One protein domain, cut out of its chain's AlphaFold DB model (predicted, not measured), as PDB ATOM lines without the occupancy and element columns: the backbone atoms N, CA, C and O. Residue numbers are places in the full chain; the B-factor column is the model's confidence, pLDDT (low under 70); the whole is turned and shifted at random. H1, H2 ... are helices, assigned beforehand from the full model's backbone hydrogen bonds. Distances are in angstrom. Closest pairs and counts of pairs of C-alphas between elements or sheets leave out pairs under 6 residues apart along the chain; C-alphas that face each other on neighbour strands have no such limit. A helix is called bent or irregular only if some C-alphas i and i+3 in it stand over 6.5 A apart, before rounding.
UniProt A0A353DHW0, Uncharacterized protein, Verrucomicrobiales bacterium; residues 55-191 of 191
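What this domain is: This is residues 55 to 191 of the 191 residues of an uncharacterized protein of Verrucomicrobiales bacterium (UniProt A0A353DHW0). A long bent helix, H2, joins two lobes: in one, its first arm H2a lies side by side with H8 and H7 packs on the beginning of H2a, with H1 at the corner; in the other, H6 packs across the second arm H2b, while H3, H4 and H5 run out and back in a loose loop. The link from H6 returns to the first lobe, and its residues 145 to 151 stick out. The printed part has 137 residues with eight named helices, H1 to H8 in order, and no named strand; its class is all helix. It is loose, with a radius of gyration of the C-alphas of 17.6 A, and only just elongated, spanning 54 by 36 by 27 A.

How they stand to each other: H2, residues 68 to 95, is the hub, touching four other helices. By its hydrogen bonds it was assigned as one helix, but it is bent: C-alphas 85 and 88 are 7.4 A apart, and the arms H2a, residues 68 to 85, and H2b, residues 88 to 95, stand at a steep tilt of 69 degrees, only just short of about perpendicular. H2a touches H8, residues 171 to 189, the same way at a shallow tilt of 23 degrees, with the closest C-alphas, of Gly 80 and Ala 189, 4.1 A apart. With residues 68 to 72 alone, H2a touches H7, residues 155 to 165, opposite ways at a shallow tilt of 13 degrees; the closest C-alphas are those of Ala 68 and Phe 164, 5.0 A. H7 is irregular, with C-alphas 156 and 159 7.9 A apart. H1, residues 55 to 65, and H2a only just touch, and only at the corner, with the closest C-alphas, of Tyr 62 and Ala 71, 5.8 A apart. H2b touches H6, residues 130 to 143, at a steep tilt of 62 degrees; the closest C-alphas are those of Ile 93 and Ser 137, 6.2 A. With residue 99 alone, H3, residues 99 to 112, only just touches H6, with 3 pairs of C-alphas within 8 A; the closest are those of Trp 99 and Arg 130, 6.8 A. H3 also only just touches H5, residues 123 to 126, with 3 such pairs, the closest those of Trp 110 and Val 126, 6.8 A. H4, residues 115 to 118, touches no helix. Every O i to N i+4 pair is within hydrogen-bond range in H1, H2b, H3, H6 and H8, against 13 of 14 in H2a and 5 of 7 in H7; H4 and H5 are too short for such a pair.

Where its parts are: H1 begins at C-alpha 55 (39.618, 17.375, -20.441). H2a is 25.1 A long from C-alpha 68 (35.445, 3.875, -24.322), H3 19.7 A and H6 19.9 A. H8 is 27.0 A long and ends at C-alpha 189 (26.202, 16.840, -38.341).

The domain as a whole: The C-alphas farthest apart, of Ser 114 and Glu 169, are 55.4 A apart. The printed part has no cut; the link from H6 to H7 is long, with 11 residues, and the others are tight. The model's mean pLDDT over the printed part is 91.8, and residue 191, the chain's last, is under 70.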
ATOM      1  N   GLN A  55      40.264  18.637 -20.072       95.69
ATOM      2  CA  GLN A  55      39.618  17.375 -20.441       95.69
ATOM      3  C   GLN A  55      39.594  16.351 -19.294       95.69
ATOM      4  O   GLN A  55      38.981  15.298 -19.460       95.69
ATOM      5  N   ARG A  56      40.213  16.630 -18.135       95.19
ATOM      6  CA  ARG A  56      40.284  15.670 -17.015       95.19
ATOM      7  C   ARG A  56      38.910  15.284 -16.479       95.19
ATOM      8  O   ARG A  56      38.611  14.097 -16.435       95.19
ATOM      9  N   ASP A  57      38.065  16.265 -16.178       93.44
ATOM     10  CA  ASP A  57      36.715  16.027 -15.649       93.44
ATOM     11  C   ASP A  57      35.872  15.169 -16.608       93.44
ATOM     12  O   ASP A  57      35.090  14.312 -16.195       93.44
ATOM     13  N   VAL A  58      36.059  15.362 -17.918       93.25
ATOM     14  CA  VAL A  58      35.375  14.574 -18.951       93.25
ATOM     15  C   VAL A  58      35.878  13.131 -18.981       93.25
ATOM     16  O   VAL A  58      35.071  12.209 -19.108       93.25
ATOM     17  N   VAL A  59      37.187  12.915 -18.826       95.00
ATOM     18  CA  VAL A  59      37.763  11.567 -18.704       95.00
ATOM     19  C   VAL A  59      37.212  10.856 -17.468       95.00
ATOM     20  O   VAL A  59      36.733   9.731 -17.596       95.00
ATOM     21  N   GLU A  60      37.213  11.505 -16.302       94.50
ATOM     22  CA  GLU A  60      36.682  10.934 -15.054       94.50
ATOM     23  C   GLU A  60      35.206  10.537 -15.206       94.50
ATOM     24  O   GLU A  60      34.822   9.399 -14.923       94.50
ATOM     25  N   ARG A  61      34.386  11.422 -15.785       93.69
ATOM     26  CA  ARG A  61      32.972  11.145 -16.072       93.69
ATOM     27  C   ARG A  61      32.780   9.903 -16.942       93.69
ATOM     28  O   ARG A  61      31.862   9.118 -16.699       93.69
ATOM     29  N   TYR A  62      33.598   9.708 -17.976       94.38
ATOM     30  CA  TYR A  62      33.474   8.532 -18.844       94.38
ATOM     31  C   TYR A  62      34.003   7.255 -18.195       94.38
ATOM     32  O   TYR A  62      33.416   6.196 -18.413       94.38
ATOM     33  N   GLN A  63      35.027   7.336 -17.344       93.19
ATOM     34  CA  GLN A  63      35.470   6.193 -16.540       93.19
ATOM     35  C   GLN A  63      34.334   5.639 -15.666       93.19
ATOM     36  O   GLN A  63      34.180   4.424 -15.558       93.19
ATOM     37  N   GLU A  64      33.482   6.508 -15.120       92.00
ATOM     38  CA  GLU A  64      32.333   6.108 -14.296       92.00
ATOM     39  C   GLU A  64      31.118   5.628 -15.110       92.00
ATOM     40  O   GLU A  64      30.319   4.827 -14.621       92.00
ATOM     41  N   SER A  65      30.960   6.099 -16.352       86.56
ATOM     42  CA  SER A  65      29.720   5.952 -17.135       86.56
ATOM     43  C   SER A  65      29.788   4.962 -18.306       86.56
ATOM     44  O   SER A  65      28.832   4.872 -19.078       86.56
ATOM     45  N   GLY A  66      30.871   4.191 -18.447       85.31
ATOM     46  CA  GLY A  66      30.970   3.103 -19.439       85.31
ATOM     47  C   GLY A  66      32.219   3.109 -20.325       85.31
ATOM     48  O   GLY A  66      32.274   2.368 -21.308       85.31
ATOM     49  N   GLY A  67      33.224   3.914 -19.983       93.06
ATOM     50  CA  GLY A  67      34.544   3.919 -20.604       93.06
ATOM     51  C   GLY A  67      34.516   4.323 -22.077       93.06
ATOM     52  O   GLY A  67      33.849   5.286 -22.462       93.06
ATOM     53  N   ALA A  68      35.237   3.566 -22.908       92.81
ATOM     54  CA  ALA A  68      35.445   3.875 -24.322       92.81
ATOM     55  C   ALA A  68      34.143   4.072 -25.108       92.81
ATOM     56  O   ALA A  68      34.024   5.027 -25.869       92.81
ATOM     57  N   SER A  69      33.160   3.186 -24.924       92.31
ATOM     58  CA  SER A  69      31.899   3.236 -25.673       92.31
ATOM     59  C   SER A  69      31.103   4.504 -25.365       92.31
ATOM     60  O   SER A  69      30.596   5.141 -26.287       92.31
ATOM     61  N   SER A  70      31.032   4.893 -24.088       92.94
ATOM     62  CA  SER A  70      30.339   6.114 -23.660       92.94
ATOM     63  C   SER A  70      31.057   7.364 -24.160       92.94
ATOM     64  O   SER A  70      30.406   8.253 -24.699       92.94
ATOM     65  N   ALA A  71      32.392   7.399 -24.066       94.38
ATOM     66  CA  ALA A  71      33.189   8.504 -24.593       94.38
ATOM     67  C   ALA A  71      32.993   8.682 -26.107       94.38
ATOM     68  O   ALA A  71      32.760   9.790 -26.578       94.38
ATOM     69  N   ILE A  72      33.047   7.586 -26.869       93.94
ATOM     70  CA  ILE A  72      32.892   7.597 -28.327       93.94
ATOM     71  C   ILE A  72      31.519   8.123 -28.739       93.94
ATOM     72  O   ILE A  72      31.439   9.006 -29.590       93.94
ATOM     73  N   PHE A  73      30.453   7.596 -28.137       92.62
ATOM     74  CA  PHE A  73      29.092   7.977 -28.498       92.62
ATOM     75  C   PHE A  73      28.776   9.427 -28.111       92.62
ATOM     76  O   PHE A  73      28.279  10.191 -28.939       92.62
ATOM     77  N   ASP A  74      29.094   9.820 -26.875       93.19
ATOM     78  CA  ASP A  74      28.768  11.153 -26.359       93.19
ATOM     79  C   ASP A  74      29.560  12.252 -27.077       93.19
ATOM     80  O   ASP A  74      28.981  13.267 -27.463       93.19
ATOM     81  N   ILE A  75      30.856  12.036 -27.340       94.94
ATOM     82  CA  ILE A  75      31.685  13.001 -28.078       94.94
ATOM     83  C   ILE A  75      31.229  13.101 -29.536       94.94
ATOM     84  O   ILE A  75      31.090  14.214 -30.035       94.94
ATOM     85  N   ALA A  76      30.962  11.982 -30.219       93.94
ATOM     86  CA  ALA A  76      30.487  12.017 -31.605       93.94
ATOM     87  C   ALA A  76      29.166  12.786 -31.739       93.94
ATOM     88  O   ALA A  76      29.027  13.652 -32.602       93.94
ATOM     89  N   THR A  77      28.223  12.494 -30.840       91.19
ATOM     90  CA  THR A  77      26.919  13.158 -30.790       91.19
ATOM     91  C   THR A  77      27.082  14.648 -30.505       91.19
ATOM     92  O   THR A  77      26.536  15.479 -31.227       91.19
ATOM     93  N   SER A  78      27.864  14.984 -29.474       90.00
ATOM     94  CA  SER A  78      28.125  16.364 -29.059       90.00
ATOM     95  C   SER A  78      28.745  17.177 -30.186       90.00
ATOM     96  O   SER A  78      28.233  18.246 -30.499       90.00
ATOM     97  N   LEU A  79      29.780  16.645 -30.841       89.44
ATOM     98  CA  LEU A  79      30.482  17.326 -31.925       89.44
ATOM     99  C   LEU A  79      29.565  17.610 -33.121       89.44
ATOM    100  O   LEU A  79      29.662  18.673 -33.728       89.44
ATOM    101  N   GLY A  80      28.657  16.684 -33.451       85.69
ATOM    102  CA  GLY A  80      27.691  16.891 -34.530       85.69
ATOM    103  C   GLY A  80      26.773  18.094 -34.286       85.69
ATOM    104  O   GLY A  80      26.573  18.889 -35.199       85.69
ATOM    105  N   TYR A  81      26.276  18.272 -33.056       82.69
ATOM    106  CA  TYR A  81      25.468  19.445 -32.683       82.69
ATOM    107  C   TYR A  81      26.307  20.715 -32.491       82.69
ATOM    108  O   TYR A  81      25.845  21.818 -32.789       82.69
ATOM    109  N   GLU A  82      27.532  20.563 -31.987       83.88
ATOM    110  CA  GLU A  82      28.455  21.663 -31.706       83.88
ATOM    111  C   GLU A  82      28.794  22.450 -32.972       83.88
ATOM    112  O   GLU A  82      28.824  23.678 -32.916       83.88
ATOM    113  N   LEU A  83      28.971  21.769 -34.114       80.56
ATOM    114  CA  LEU A  83      29.311  22.411 -35.388       80.56
ATOM    115  C   LEU A  83      28.362  23.558 -35.740       80.56
ATOM    116  O   LEU A  83      28.825  24.658 -36.008       80.56
ATOM    117  N   SER A  84      27.050  23.328 -35.693       76.81
ATOM    118  CA  SER A  84      26.069  24.388 -35.955       76.81
ATOM    119  C   SER A  84      25.888  25.338 -34.772       76.81
ATOM    120  O   SER A  84      25.602  26.516 -34.965       76.81
ATOM    121  N   ALA A  85      26.018  24.835 -33.539       79.50
ATOM    122  CA  ALA A  85      25.728  25.616 -32.338       79.50
ATOM    123  C   ALA A  85      26.807  26.667 -32.035       79.50
ATOM    124  O   ALA A  85      26.493  27.717 -31.478       79.50
ATOM    125  N   LEU A  86      28.066  26.389 -32.384       86.81
ATOM    126  CA  LEU A  86      29.190  27.277 -32.098       86.81
ATOM    127  C   LEU A  86      29.678  28.078 -33.303       86.81
ATOM    128  O   LEU A  86      30.414  29.034 -33.084       86.81
ATOM    129  N   GLU A  87      29.255  27.766 -34.534       87.69
ATOM    130  CA  GLU A  87      29.733  28.434 -35.759       87.69
ATOM    131  C   GLU A  87      29.689  29.966 -35.647       87.69
ATOM    132  O   GLU A  87      30.694  30.639 -35.865       87.69
ATOM    133  N   ALA A  88      28.553  30.522 -35.209       86.31
ATOM    134  CA  ALA A  88      28.403  31.967 -35.038       86.31
ATOM    135  C   ALA A  88      29.364  32.539 -33.979       86.31
ATOM    136  O   ALA A  88      29.950  33.600 -34.183       86.31
ATOM    137  N   CYS A  89      29.558  31.834 -32.862       91.31
ATOM    138  CA  CYS A  89      30.481  32.252 -31.807       91.31
ATOM    139  C   CYS A  89      31.937  32.228 -32.298       91.31
ATOM    140  O   CYS A  89      32.673  33.199 -32.117       91.31
ATOM    141  N   GLU A  90      32.346  31.156 -32.979       94.12
ATOM    142  CA  GLU A  90      33.695  31.017 -33.531       94.12
ATOM    143  C   GLU A  90      34.000  32.075 -34.596       94.12
ATOM    144  O   GLU A  90      35.110  32.616 -34.636       94.12
ATOM    145  N   ASP A  91      33.017  32.415 -35.428       93.81
ATOM    146  CA  ASP A  91      33.119  33.487 -36.414       93.81
ATOM    147  C   ASP A  91      33.364  34.853 -35.761       93.81
ATOM    148  O   ASP A  91      34.263  35.588 -36.188       93.81
ATOM    149  N   GLU A  92      32.608  35.200 -34.716       94.19
ATOM    150  CA  GLU A  92      32.793  36.467 -33.996       94.19
ATOM    151  C   GLU A  92      34.142  36.507 -33.254       94.19
ATOM    152  O   GLU A  92      34.863  37.509 -33.321       94.19
ATOM    153  N   ILE A  93      34.561  35.395 -32.640       95.62
ATOM    154  CA  ILE A  93      35.894  35.265 -32.027       95.62
ATOM    155  C   ILE A  93      36.992  35.491 -33.074       95.62
ATOM    156  O   ILE A  93      37.955  36.223 -32.828       95.62
ATOM    157  N   ASN A  94      36.859  34.913 -34.269       94.88
ATOM    158  CA  ASN A  94      37.825  35.100 -35.354       94.88
ATOM    159  C   ASN A  94      37.871  36.543 -35.879       94.88
ATOM    160  O   ASN A  94      38.926  36.987 -36.343       94.88
ATOM    161  N   ARG A  95      36.768  37.294 -35.779       95.69
ATOM    162  CA  ARG A  95      36.722  38.739 -36.069       95.69
ATOM    163  C   ARG A  95      37.287  39.600 -34.934       95.69
ATOM    164  O   ARG A  95      37.490  40.795 -35.136       95.69
ATOM    165  N   GLY A  96      37.596  39.002 -33.783       95.38
ATOM    166  CA  GLY A  96      38.163  39.684 -32.621       95.38
ATOM    167  C   GLY A  96      37.126  40.391 -31.750       95.38
ATOM    168  O   GLY A  96      37.481  41.338 -31.049       95.38
ATOM    169  N   VAL A  97      35.864  39.959 -31.805       95.94
ATOM    170  CA  VAL A  97      34.778  40.495 -30.973       95.94
ATOM    171  C   VAL A  97      35.031  40.168 -29.499       95.94
ATOM    172  O   VAL A  97      35.463  39.064 -29.161       95.94
ATOM    173  N   SER A  98      34.791  41.136 -28.606       96.44
ATOM    174  CA  SER A  98      34.928  40.914 -27.162       96.44
ATOM    175  C   SER A  98      33.707  40.195 -26.589       96.44
ATOM    176  O   SER A  98      32.624  40.230 -27.167       96.44
ATOM    177  N   TRP A  99      33.859  39.590 -25.407       96.12
ATOM    178  CA  TRP A  99      32.735  38.986 -24.684       96.12
ATOM    179  C   TRP A  99      31.565  39.965 -24.509       96.12
ATOM    180  O   TRP A  99      30.416  39.592 -24.713       96.12
ATOM    181  N   GLU A 100      31.850  41.212 -24.130       97.38
ATOM    182  CA  GLU A 100      30.822  42.226 -23.891       97.38
ATOM    183  C   GLU A 100      30.019  42.526 -25.163       97.38
ATOM    184  O   GLU A 100      28.794  42.528 -25.119       97.38
ATOM    185  N   GLU A 101      30.695  42.707 -26.301       96.56
ATOM    186  CA  GLU A 101      30.031  42.954 -27.585       96.56
ATOM    187  C   GLU A 101      29.247  41.726 -28.072       96.56
ATOM    188  O   GLU A 101      28.103  41.855 -28.510       96.56
ATOM    189  N   PHE A 102      29.821  40.526 -27.943       95.25
ATOM    190  CA  PHE A 102      29.149  39.275 -28.292       95.25
ATOM    191  C   PHE A 102      27.867  39.070 -27.468       95.25
ATOM    192  O   PHE A 102      26.796  38.826 -28.024       95.25
ATOM    193  N   HIS A 103      27.958  39.233 -26.147       95.00
ATOM    194  CA  HIS A 103      26.831  39.049 -25.242       95.00
ATOM    195  C   HIS A 103      25.725  40.086 -25.470       95.00
ATOM    196  O   HIS A 103      24.544  39.738 -25.444       95.00
ATOM    197  N   ASP A 104      26.089  41.346 -25.727       95.25
ATOM    198  CA  ASP A 104      25.119  42.390 -26.059       95.25
ATOM    199  C   ASP A 104      24.352  42.043 -27.348       95.25
ATOM    200  O   ASP A 104      23.134  42.232 -27.405       95.25
ATOM    201  N   ASN A 105      25.026  41.475 -28.355       92.94
ATOM    202  CA  ASN A 105      24.390  41.023 -29.595       92.94
ATOM    203  C   ASN A 105      23.431  39.837 -29.365       92.94
ATOM    204  O   ASN A 105      22.296  39.874 -29.847       92.94
ATOM    205  N   GLU A 106      23.833  38.816 -28.597       92.12
ATOM    206  CA  GLU A 106      22.954  37.686 -28.238       92.12
ATOM    207  C   GLU A 106      21.723  38.148 -27.445       92.12
ATOM    208  O   GLU A 106      20.599  37.704 -27.690       92.12
ATOM    209  N   MET A 107      21.918  39.082 -26.511       94.19
ATOM    210  CA  MET A 107      20.839  39.660 -25.715       94.19
ATOM    211  C   MET A 107      19.864  40.467 -26.575       94.19
ATOM    212  O   MET A 107      18.654  40.298 -26.424       94.19
ATOM    213  N   GLN A 108      20.357  41.288 -27.505       93.19
ATOM    214  CA  GLN A 108      19.507  42.016 -28.452       93.19
ATOM    215  C   GLN A 108      18.714  41.067 -29.351       93.19
ATOM    216  O   GLN A 108      17.524  41.294 -29.582       93.19
ATOM    217  N   TYR A 109      19.342  39.989 -29.825       90.31
ATOM    218  CA  TYR A 109      18.663  38.957 -30.601       90.31
ATOM    219  C   TYR A 109      17.539  38.304 -29.784       90.31
ATOM    220  O   TYR A 109      16.386  38.312 -30.216       90.31
ATOM    221  N   TRP A 110      17.833  37.837 -28.565       91.50
ATOM    222  CA  TRP A 110      16.843  37.256 -27.653       91.50
ATOM    223  C   TRP A 110      15.685  38.220 -27.342       91.50
ATOM    224  O   TRP A 110      14.507  37.835 -27.340       91.50
ATOM    225  N   GLU A 111      15.995  39.490 -27.082       92.06
ATOM    226  CA  GLU A 111      15.011  40.537 -26.802       92.06
ATOM    227  C   GLU A 111      14.134  40.870 -28.017       92.06
ATOM    228  O   GLU A 111      12.954  41.186 -27.837       92.06
ATOM    229  N   GLY A 112      14.681  40.724 -29.227       90.38
ATOM    230  CA  GLY A 112      13.998  40.927 -30.503       90.38
ATOM    231  C   GLY A 112      13.080  39.784 -30.946       90.38
ATOM    232  O   GLY A 112      12.212  40.020 -31.787       90.38
ATOM    233  N   LEU A 113      13.217  38.579 -30.375       89.19
ATOM    234  CA  LEU A 113      12.333  37.447 -30.673       89.19
ATOM    235  C   LEU A 113      10.884  37.735 -30.252       89.19
ATOM    236  O   LEU A 113      10.602  38.175 -29.131       89.19
ATOM    237  N   SER A 114       9.944  37.422 -31.140       86.44
ATOM    238  CA  SER A 114       8.513  37.459 -30.857       86.44
ATOM    239  C   SER A 114       8.105  36.387 -29.837       86.44
ATOM    240  O   SER A 114       8.815  35.410 -29.596       86.44
ATOM    241  N   GLY A 115       6.915  36.537 -29.242       82.25
ATOM    242  CA  GLY A 115       6.398  35.566 -28.269       82.25
ATOM    243  C   GLY A 115       6.314  34.135 -28.817       82.25
ATOM    244  O   GLY A 115       6.651  33.207 -28.098       82.25
ATOM    245  N   ALA A 116       5.951  33.971 -30.094       83.25
ATOM    246  CA  ALA A 116       5.873  32.662 -30.745       83.25
ATOM    247  C   ALA A 116       7.260  32.051 -31.024       83.25
ATOM    248  O   ALA A 116       7.419  30.838 -30.953       83.25
ATOM    249  N   GLU A 117       8.276  32.872 -31.303       81.00
ATOM    250  CA  GLU A 117       9.657  32.396 -31.471       81.00
ATOM    251  C   GLU A 117      10.262  31.956 -30.130       81.00
ATOM    252  O   GLU A 117      10.972  30.956 -30.068       81.00
ATOM    253  N   ARG A 118       9.909  32.638 -29.032       80.88
ATOM    254  CA  ARG A 118      10.326  32.256 -27.672       80.88
ATOM    255  C   ARG A 118       9.657  30.990 -27.139       80.88
ATOM    256  O   ARG A 118      10.149  30.419 -26.175       80.88
ATOM    257  N   GLU A 119       8.557  30.528 -27.729       81.69
ATOM    258  CA  GLU A 119       7.952  29.242 -27.347       81.69
ATOM    259  C   GLU A 119       8.821  28.043 -27.766       81.69
ATOM    260  O   GLU A 119       8.672  26.959 -27.202       81.69
ATOM    261  N   GLY A 120       9.742  28.232 -28.723       79.50
ATOM    262  CA  GLY A 120      10.639  27.188 -29.224       79.50
ATOM    263  C   GLY A 120      12.006  27.106 -28.541       79.50
ATOM    264  O   GLY A 120      12.695  26.108 -28.731       79.50
ATOM    265  N   PHE A 121      12.402  28.119 -27.761       81.25
ATOM    266  CA  PHE A 121      13.752  28.232 -27.201       81.25
ATOM    267  C   PHE A 121      13.738  28.855 -25.807       81.25
ATOM    268  O   PHE A 121      12.988  29.794 -25.534       81.25
ATOM    269  N   THR A 122      14.618  28.383 -24.930       85.19
ATOM    270  CA  THR A 122      14.924  29.074 -23.676       85.19
ATOM    271  C   THR A 122      15.991  30.142 -23.895       85.19
ATOM    272  O   THR A 122      16.698  30.142 -24.904       85.19
ATOM    273  N   LYS A 123      16.135  31.068 -22.938       85.62
ATOM    274  CA  LYS A 123      17.205  32.069 -23.006       85.62
ATOM    275  C   LYS A 123      18.566  31.379 -23.001       85.62
ATOM    276  O   LYS A 123      19.469  31.798 -23.707       85.62
ATOM    277  N   GLU A 124      18.690  30.312 -22.229       83.38
ATOM    278  CA  GLU A 124      19.894  29.504 -22.090       83.38
ATOM    279  C   GLU A 124      20.241  28.741 -23.377       83.38
ATOM    280  O   GLU A 124      21.398  28.367 -23.558       83.38
ATOM    281  N   ASP A 125      19.282  28.515 -24.278       79.56
ATOM    282  CA  ASP A 125      19.543  27.932 -25.601       79.56
ATOM    283  C   ASP A 125      20.138  28.951 -26.580       79.56
ATOM    284  O   ASP A 125      20.788  28.560 -27.546       79.56
ATOM    285  N   VAL A 126      19.923  30.246 -26.326       82.25
ATOM    286  CA  VAL A 126      20.279  31.350 -27.233       82.25
ATOM    287  C   VAL A 126      21.463  32.169 -26.725       82.25
ATOM    288  O   VAL A 126      22.223  32.687 -27.530       82.25
ATOM    289  N   VAL A 127      21.598  32.320 -25.409       89.50
ATOM    290  CA  VAL A 127      22.585  33.197 -24.774       89.50
ATOM    291  C   VAL A 127      23.654  32.345 -24.104       89.50
ATOM    292  O   VAL A 127      23.380  31.637 -23.130       89.50
ATOM    293  N   MET A 128      24.876  32.442 -24.617       90.31
ATOM    294  CA  MET A 128      26.050  31.777 -24.074       90.31
ATOM    295  C   MET A 128      26.466  32.412 -22.742       90.31
ATOM    296  O   MET A 128      26.216  33.586 -22.463       90.31
ATOM    297  N   THR A 129      27.135  31.647 -21.886       92.06
ATOM    298  CA  THR A 129      27.789  32.176 -20.687       92.06
ATOM    299  C   THR A 129      29.201  32.680 -20.986       92.06
ATOM    300  O   THR A 129      29.882  32.209 -21.894       92.06
ATOM    301  N   ARG A 130      29.712  33.585 -20.141       94.38
ATOM    302  CA  ARG A 130      31.097  34.074 -20.255       94.38
ATOM    303  C   ARG A 130      32.128  32.944 -20.217       94.38
ATOM    304  O   ARG A 130      33.101  32.981 -20.959       94.38
ATOM    305  N   ALA A 131      31.912  31.945 -19.361       92.12
ATOM    306  CA  ALA A 131      32.824  30.814 -19.222       92.12
ATOM    307  C   ALA A 131      32.866  29.948 -20.493       92.12
ATOM    308  O   ALA A 131      33.939  29.496 -20.890       92.12
ATOM    309  N   GLU A 132      31.721  29.744 -21.151       91.00
ATOM    310  CA  GLU A 132      31.659  29.054 -22.443       91.00
ATOM    311  C   GLU A 132      32.373  29.863 -23.529       91.00
ATOM    312  O   GLU A 132      33.212  29.301 -24.229       91.00
ATOM    313  N   PHE A 133      32.133  31.174 -23.617       93.62
ATOM    314  CA  PHE A 133      32.808  32.037 -24.591       93.62
ATOM    315  C   PHE A 133      34.328  32.045 -24.397       93.62
ATOM    316  O   PHE A 133      35.085  31.902 -25.356       93.62
ATOM    317  N   GLU A 134      34.799  32.172 -23.153       94.38
ATOM    318  CA  GLU A 134      36.227  32.138 -22.826       94.38
ATOM    319  C   GLU A 134      36.846  30.771 -23.157       94.38
ATOM    320  O   GLU A 134      37.947  30.721 -23.708       94.38
ATOM    321  N   ARG A 135      36.136  29.662 -22.898       93.19
ATOM    322  CA  ARG A 135      36.563  28.318 -23.321       93.19
ATOM    323  C   ARG A 135      36.706  28.246 -24.843       93.19
ATOM    324  O   ARG A 135      37.789  27.912 -25.321       93.19
ATOM    325  N   VAL A 136      35.647  28.578 -25.585       93.88
ATOM    326  CA  VAL A 136      35.615  28.507 -27.056       93.88
ATOM    327  C   VAL A 136      36.664  29.439 -27.669       93.88
ATOM    328  O   VAL A 136      37.321  29.071 -28.634       93.88
ATOM    329  N   SER A 137      36.922  30.598 -27.060       95.25
ATOM    330  CA  SER A 137      37.972  31.524 -27.502       95.25
ATOM    331  C   SER A 137      39.360  30.889 -27.493       95.25
ATOM    332  O   SER A 137      40.123  31.050 -28.447       95.25
ATOM    333  N   VAL A 138      39.699  30.142 -26.436       94.69
ATOM    334  CA  VAL A 138      40.988  29.440 -26.383       94.69
ATOM    335  C   VAL A 138      41.021  28.282 -27.378       94.69
ATOM    336  O   VAL A 138      42.042  28.073 -28.027       94.69
ATOM    337  N   GLU A 139      39.915  27.557 -27.530       95.12
ATOM    338  CA  GLU A 139      39.789  26.469 -28.506       95.12
ATOM    339  C   GLU A 139      40.011  26.957 -29.945       95.12
ATOM    340  O   GLU A 139      40.818  26.388 -30.681       95.12
ATOM    341  N   VAL A 140      39.367  28.064 -30.325       95.00
ATOM    342  CA  VAL A 140      39.550  28.701 -31.635       95.00
ATOM    343  C   VAL A 140      41.007  29.101 -31.840       95.00
ATOM    344  O   VAL A 140      41.565  28.831 -32.902       95.00
ATOM    345  N   GLU A 141      41.653  29.707 -30.842       94.69
ATOM    346  CA  GLU A 141      43.056  30.113 -30.968       94.69
ATOM    347  C   GLU A 141      44.002  28.911 -31.108       94.69
ATOM    348  O   GLU A 141      44.891  28.921 -31.958       94.69
ATOM    349  N   GLU A 142      43.781  27.838 -30.344       94.19
ATOM    350  CA  GLU A 142      44.541  26.591 -30.480       94.19
ATOM    351  C   GLU A 142      44.371  25.968 -31.869       94.19
ATOM    352  O   GLU A 142      45.360  25.547 -32.480       94.19
ATOM    353  N   SER A 143      43.149  25.973 -32.410       94.06
ATOM    354  CA  SER A 143      42.854  25.422 -33.736       94.06
ATOM    355  C   SER A 143      43.653  26.102 -34.862       94.06
ATOM    356  O   SER A 143      44.014  25.453 -35.846       94.06
ATOM    357  N   LYS A 144      44.028  27.384 -34.706       93.12
ATOM    358  CA  LYS A 144      44.816  28.134 -35.707       93.12
ATOM    359  C   LYS A 144      46.247  27.624 -35.862       93.12
ATOM    360  O   LYS A 144      46.888  27.912 -36.873       93.12
ATOM    361  N   SER A 145      46.759  26.879 -34.883       91.00
ATOM    362  CA  SER A 145      48.081  26.249 -34.965       91.00
ATOM    363  C   SER A 145      48.113  25.035 -35.904       91.00
ATOM    364  O   SER A 145      49.194  24.580 -36.290       91.00
ATOM    365  N   ILE A 146      46.944  24.533 -36.308       93.38
ATOM    366  CA  ILE A 146      46.810  23.305 -37.084       93.38
ATOM    367  C   ILE A 146      46.938  23.590 -38.583       93.38
ATOM    368  O   ILE A 146      46.302  24.511 -39.106       93.38
ATOM    369  N   PRO A 147      47.747  22.802 -39.320       94.12
ATOM    370  CA  PRO A 147      47.808  22.903 -40.771       94.12
ATOM    371  C   PRO A 147      46.428  22.724 -41.415       94.12
ATOM    372  O   PRO A 147      45.724  21.760 -41.135       94.12
ATOM    373  N   ARG A 148      46.063  23.619 -42.340       91.19
ATOM    374  CA  ARG A 148      44.721  23.664 -42.959       91.19
ATOM    375  C   ARG A 148      44.296  22.385 -43.682       91.19
ATOM    376  O   ARG A 148      43.109  22.187 -43.909       91.19
ATOM    377  N   HIS A 149      45.246  21.560 -44.118       92.62
ATOM    378  CA  HIS A 149      44.950  20.293 -44.789       92.62
ATOM    379  C   HIS A 149      44.660  19.150 -43.809       92.62
ATOM    380  O   HIS A 149      44.350  18.058 -44.269       92.62
ATOM    381  N   ILE A 150      44.769  19.386 -42.499       94.44
ATOM    382  CA  ILE A 150      44.450  18.439 -41.431       94.44
ATOM    383  C   ILE A 150      43.107  18.842 -40.815       94.44
ATOM    384  O   ILE A 150      42.980  19.926 -40.255       94.44
ATOM    385  N   GLY A 151      42.106  17.967 -40.920       91.38
ATOM    386  CA  GLY A 151      40.722  18.292 -40.560       91.38
ATOM    387  C   GLY A 151      39.896  17.097 -40.093       91.38
ATOM    388  O   GLY A 151      38.702  17.031 -40.371       91.38
ATOM    389  N   HIS A 152      40.520  16.125 -39.426       94.81
ATOM    390  CA  HIS A 152      39.811  14.970 -38.871       94.81
ATOM    391  C   HIS A 152      39.079  15.314 -37.574       94.81
ATOM    392  O   HIS A 152      39.652  15.928 -36.673       94.81
ATOM    393  N   ALA A 153      37.832  14.857 -37.461       94.00
ATOM    394  CA  ALA A 153      36.931  15.158 -36.346       94.00
ATOM    395  C   ALA A 153      37.424  14.632 -34.985       94.00
ATOM    396  O   ALA A 153      37.063  15.171 -33.944       94.00
ATOM    397  N   ASP A 154      38.261  13.591 -34.971       96.25
ATOM    398  CA  ASP A 154      38.789  13.012 -33.731       96.25
ATOM    399  C   ASP A 154      39.905  13.842 -33.076       96.25
ATOM    400  O   ASP A 154      40.120  13.709 -31.871       96.25
ATOM    401  N   ILE A 155      40.598  14.702 -33.838       96.56
ATOM    402  CA  ILE A 155      41.811  15.416 -33.399       96.56
ATOM    403  C   ILE A 155      41.639  16.128 -32.050       96.56
ATOM    404  O   ILE A 155      42.475  15.905 -31.169       96.56
ATOM    405  N   PRO A 156      40.567  16.911 -31.814       96.06
ATOM    406  CA  PRO A 156      40.418  17.642 -30.559       96.06
ATOM    407  C   PRO A 156      40.213  16.751 -29.324       96.06
ATOM    408  O   PRO A 156      40.277  17.241 -28.195       96.06
ATOM    409  N   PHE A 157      39.950  15.454 -29.519       97.25
ATOM    410  CA  PHE A 157      39.546  14.506 -28.478       97.25
ATOM    411  C   PHE A 157      40.482  13.299 -28.349       97.25
ATOM    412  O   PHE A 157      40.258  12.426 -27.507       97.25
ATOM    413  N   ARG A 158      41.570  13.243 -29.128       97.31
ATOM    414  CA  ARG A 158      42.505  12.103 -29.123       97.31
ATOM    415  C   ARG A 158      43.096  11.796 -27.759       97.31
ATOM    416  O   ARG A 158      43.340  10.633 -27.465       97.31
ATOM    417  N   ALA A 159      43.304  12.805 -26.917       97.25
ATOM    418  CA  ALA A 159      43.798  12.594 -25.561       97.25
ATOM    419  C   ALA A 159      42.820  11.756 -24.722       97.25
ATOM    420  O   ALA A 159      43.240  10.830 -24.031       97.25
ATOM    421  N   ILE A 160      41.518  12.033 -24.841       97.12
ATOM    422  CA  ILE A 160      40.450  11.266 -24.187       97.12
ATOM    423  C   ILE A 160      40.413   9.852 -24.771       97.12
ATOM    424  O   ILE A 160      40.465   8.872 -24.027       97.12
ATOM    425  N   PHE A 161      40.380   9.728 -26.102       97.75
ATOM    426  CA  PHE A 161      40.311   8.420 -26.754       97.75
ATOM    427  C   PHE A 161      41.526   7.544 -26.441       97.75
ATOM    428  O   PHE A 161      41.350   6.363 -26.161       97.75
ATOM    429  N   ALA A 162      42.739   8.101 -26.408       97.62
ATOM    430  CA  ALA A 162      43.959   7.356 -26.108       97.62
ATOM    431  C   ALA A 162      43.972   6.763 -24.690       97.62
ATOM    432  O   ALA A 162      44.555   5.700 -24.486       97.62
ATOM    433  N   ILE A 163      43.322   7.402 -23.709       96.50
ATOM    434  CA  ILE A 163      43.166   6.820 -22.366       96.50
ATOM    435  C   ILE A 163      42.336   5.542 -22.437       96.50
ATOM    436  O   ILE A 163      42.786   4.494 -21.981       96.50
ATOM    437  N   PHE A 164      41.159   5.612 -23.054       96.69
ATOM    438  CA  PHE A 164      40.240   4.477 -23.092       96.69
ATOM    439  C   PHE A 164      40.678   3.379 -24.062       96.69
ATOM    440  O   PHE A 164      40.457   2.199 -23.811       96.69
ATOM    441  N   PHE A 165      41.329   3.738 -25.168       97.50
ATOM    442  CA  PHE A 165      41.757   2.766 -26.171       97.50
ATOM    443  C   PHE A 165      42.876   1.867 -25.651       97.50
ATOM    444  O   PHE A 165      42.927   0.710 -26.054       97.50
ATOM    445  N   LYS A 166      43.706   2.342 -24.712       96.62
ATOM    446  CA  LYS A 166      44.739   1.536 -24.033       96.62
ATOM    447  C   LYS A 166      44.191   0.359 -23.237       96.62
ATOM    448  O   LYS A 166      44.928  -0.590 -22.985       96.62
ATOM    449  N   GLU A 167      42.920   0.401 -22.858       95.19
ATOM    450  CA  GLU A 167      42.254  -0.681 -22.128       95.19
ATOM    451  C   GLU A 167      41.687  -1.758 -23.070       95.19
ATOM    452  O   GLU A 167      41.237  -2.812 -22.620       95.19
ATOM    453  N   ILE A 168      41.715  -1.518 -24.385       97.12
ATOM    454  CA  ILE A 168      41.146  -2.402 -25.401       97.12
ATOM    455  C   ILE A 168      42.289  -3.069 -26.157       97.12
ATOM    456  O   ILE A 168      42.860  -2.468 -27.060       97.12
ATOM    457  N   GLU A 169      42.608  -4.324 -25.838       97.38
ATOM    458  CA  GLU A 169      43.693  -5.062 -26.510       97.38
ATOM    459  C   GLU A 169      43.363  -5.422 -27.971       97.38
ATOM    460  O   GLU A 169      44.246  -5.403 -28.836       97.38
ATOM    461  N   ASP A 170      42.094  -5.707 -28.283       98.19
ATOM    462  CA  ASP A 170      41.674  -6.099 -29.633       98.19
ATOM    463  C   ASP A 170      41.601  -4.892 -30.580       98.19
ATOM    464  O   ASP A 170      40.721  -4.033 -30.482       98.19
ATOM    465  N   HIS A 171      42.496  -4.873 -31.568       98.25
ATOM    466  CA  HIS A 171      42.503  -3.879 -32.640       98.25
ATOM    467  C   HIS A 171      41.163  -3.793 -33.385       98.25
ATOM    468  O   HIS A 171      40.736  -2.700 -33.757       98.25
ATOM    469  N   ARG A 172      40.462  -4.918 -33.592       98.12
ATOM    470  CA  ARG A 172      39.171  -4.912 -34.301       98.12
ATOM    471  C   ARG A 172      38.111  -4.138 -33.533       98.12
ATOM    472  O   ARG A 172      37.295  -3.463 -34.156       98.12
ATOM    473  N   GLU A 173      38.139  -4.218 -32.209       98.12
ATOM    474  CA  GLU A 173      37.212  -3.494 -31.348       98.12
ATOM    475  C   GLU A 173      37.511  -1.992 -31.350       98.12
ATOM    476  O   GLU A 173      36.602  -1.190 -31.574       98.12
ATOM    477  N   ARG A 174      38.789  -1.604 -31.228       98.19
ATOM    478  CA  ARG A 174      39.224  -0.200 -31.366       98.19
ATOM    479  C   ARG A 174      38.783   0.395 -32.704       98.19
ATOM    480  O   ARG A 174      38.156   1.452 -32.748       98.19
ATOM    481  N   TYR A 175      39.042  -0.319 -33.798       98.25
ATOM    482  CA  TYR A 175      38.610   0.078 -35.135       98.25
ATOM    483  C   TYR A 175      37.077   0.214 -35.231       98.25
ATOM    484  O   TYR A 175      36.573   1.185 -35.800       98.25
ATOM    485  N   ARG A 176      36.312  -0.730 -34.660       98.00
ATOM    486  CA  ARG A 176      34.840  -0.698 -34.669       98.00
ATOM    487  C   ARG A 176      34.307   0.544 -33.954       98.00
ATOM    488  O   ARG A 176      33.394   1.178 -34.475       98.00
ATOM    489  N   LEU A 177      34.883   0.896 -32.807       97.81
ATOM    490  CA  LEU A 177      34.517   2.095 -32.051       97.81
ATOM    491  C   LEU A 177      34.821   3.381 -32.829       97.81
ATOM    492  O   LEU A 177      33.962   4.251 -32.909       97.81
ATOM    493  N   LEU A 178      35.982   3.489 -33.481       97.75
ATOM    494  CA  LEU A 178      36.292   4.658 -34.320       97.75
ATOM    495  C   LEU A 178      35.358   4.773 -35.523       97.75
ATOM    496  O   LEU A 178      34.924   5.864 -35.883       97.75
ATOM    497  N   LYS A 179      35.005   3.643 -36.137       96.19
ATOM    498  CA  LYS A 179      34.012   3.641 -37.207       96.19
ATOM    499  C   LYS A 179      32.658   4.156 -36.709       96.19
ATOM    500  O   LYS A 179      32.026   4.928 -37.420       96.19
ATOM    501  N   GLN A 180      32.239   3.757 -35.504       95.88
ATOM    502  CA  GLN A 180      31.011   4.252 -34.875       95.88
ATOM    503  C   GLN A 180      31.080   5.744 -34.558       95.88
ATOM    504  O   GLN A 180      30.126   6.446 -34.863       95.88
ATOM    505  N   PHE A 181      32.207   6.226 -34.025       96.38
ATOM    506  CA  PHE A 181      32.439   7.652 -33.783       96.38
ATOM    507  C   PHE A 181      32.144   8.481 -35.038       96.38
ATOM    508  O   PHE A 181      31.323   9.390 -35.008       96.38
ATOM    509  N   TYR A 182      32.769   8.124 -36.161       94.38
ATOM    510  CA  TYR A 182      32.583   8.856 -37.409       94.38
ATOM    511  C   TYR A 182      31.168   8.715 -37.976       94.38
ATOM    512  O   TYR A 182      30.628   9.688 -38.491       94.38
ATOM    513  N   GLN A 183      30.556   7.530 -37.885       93.19
ATOM    514  CA  GLN A 183      29.170   7.328 -38.323       93.19
ATOM    515  C   GLN A 183      28.203   8.227 -37.547       93.19
ATOM    516  O   GLN A 183      27.456   8.975 -38.169       93.19
ATOM    517  N   GLU A 184      28.274   8.208 -36.217       93.56
ATOM    518  CA  GLU A 184      27.412   9.022 -35.356       93.56
ATOM    519  C   GLU A 184      27.667  10.520 -35.563       93.56
ATOM    520  O   GLU A 184      26.726  11.298 -35.702       93.56
ATOM    521  N   PHE A 185      28.934  10.929 -35.680       92.62
ATOM    522  CA  PHE A 185      29.293  12.313 -35.981       92.62
ATOM    523  C   PHE A 185      28.639  12.797 -37.282       92.62
ATOM    524  O   PHE A 185      27.989  13.839 -37.283       92.62
ATOM    525  N   TYR A 186      28.753  12.038 -38.378       89.25
ATOM    526  CA  TYR A 186      28.131  12.417 -39.650       89.25
ATOM    527  C   TYR A 186      26.597  12.383 -39.592       89.25
ATOM    528  O   TYR A 186      25.939  13.225 -40.206       89.25
ATOM    529  N   GLU A 187      26.009  11.435 -38.861       88.25
ATOM    530  CA  GLU A 187      24.556  11.356 -38.668       88.25
ATOM    531  C   GLU A 187      24.005  12.534 -37.855       88.25
ATOM    532  O   GLU A 187      22.894  12.987 -38.126       88.25
ATOM    533  N   CYS A 188      24.759  13.060 -36.890       85.50
ATOM    534  CA  CYS A 188      24.375  14.255 -36.140       85.50
ATOM    535  C   CYS A 188      24.682  15.555 -36.886       85.50
ATOM    536  O   CYS A 188      23.844  16.446 -36.879       85.50
ATOM    537  N   ALA A 189      25.816  15.647 -37.583       82.56
ATOM    538  CA  ALA A 189      26.202  16.840 -38.341       82.56
ATOM    539  C   ALA A 189      25.357  17.073 -39.612       82.56
ATOM    540  O   ALA A 189      25.435  18.137 -40.219       82.56
ATOM    541  N   SER A 190      24.591  16.073 -40.061       72.00
ATOM    542  CA  SER A 190      23.705  16.173 -41.235       72.00
ATOM    543  C   SER A 190      22.252  16.538 -40.901       72.00
ATOM    544  O   SER A 190      21.417  16.566 -41.811       72.00
ATOM    545  N   LYS A 191      21.948  16.790 -39.623       60.66
ATOM    546  CA  LYS A 191      20.629  17.215 -39.130       60.66
ATOM    547  C   LYS A 191      20.563  18.729 -39.010       60.66
ATOM    548  O   LYS A 191      19.481  19.263 -39.341       60.66
TER     549      LYS A 191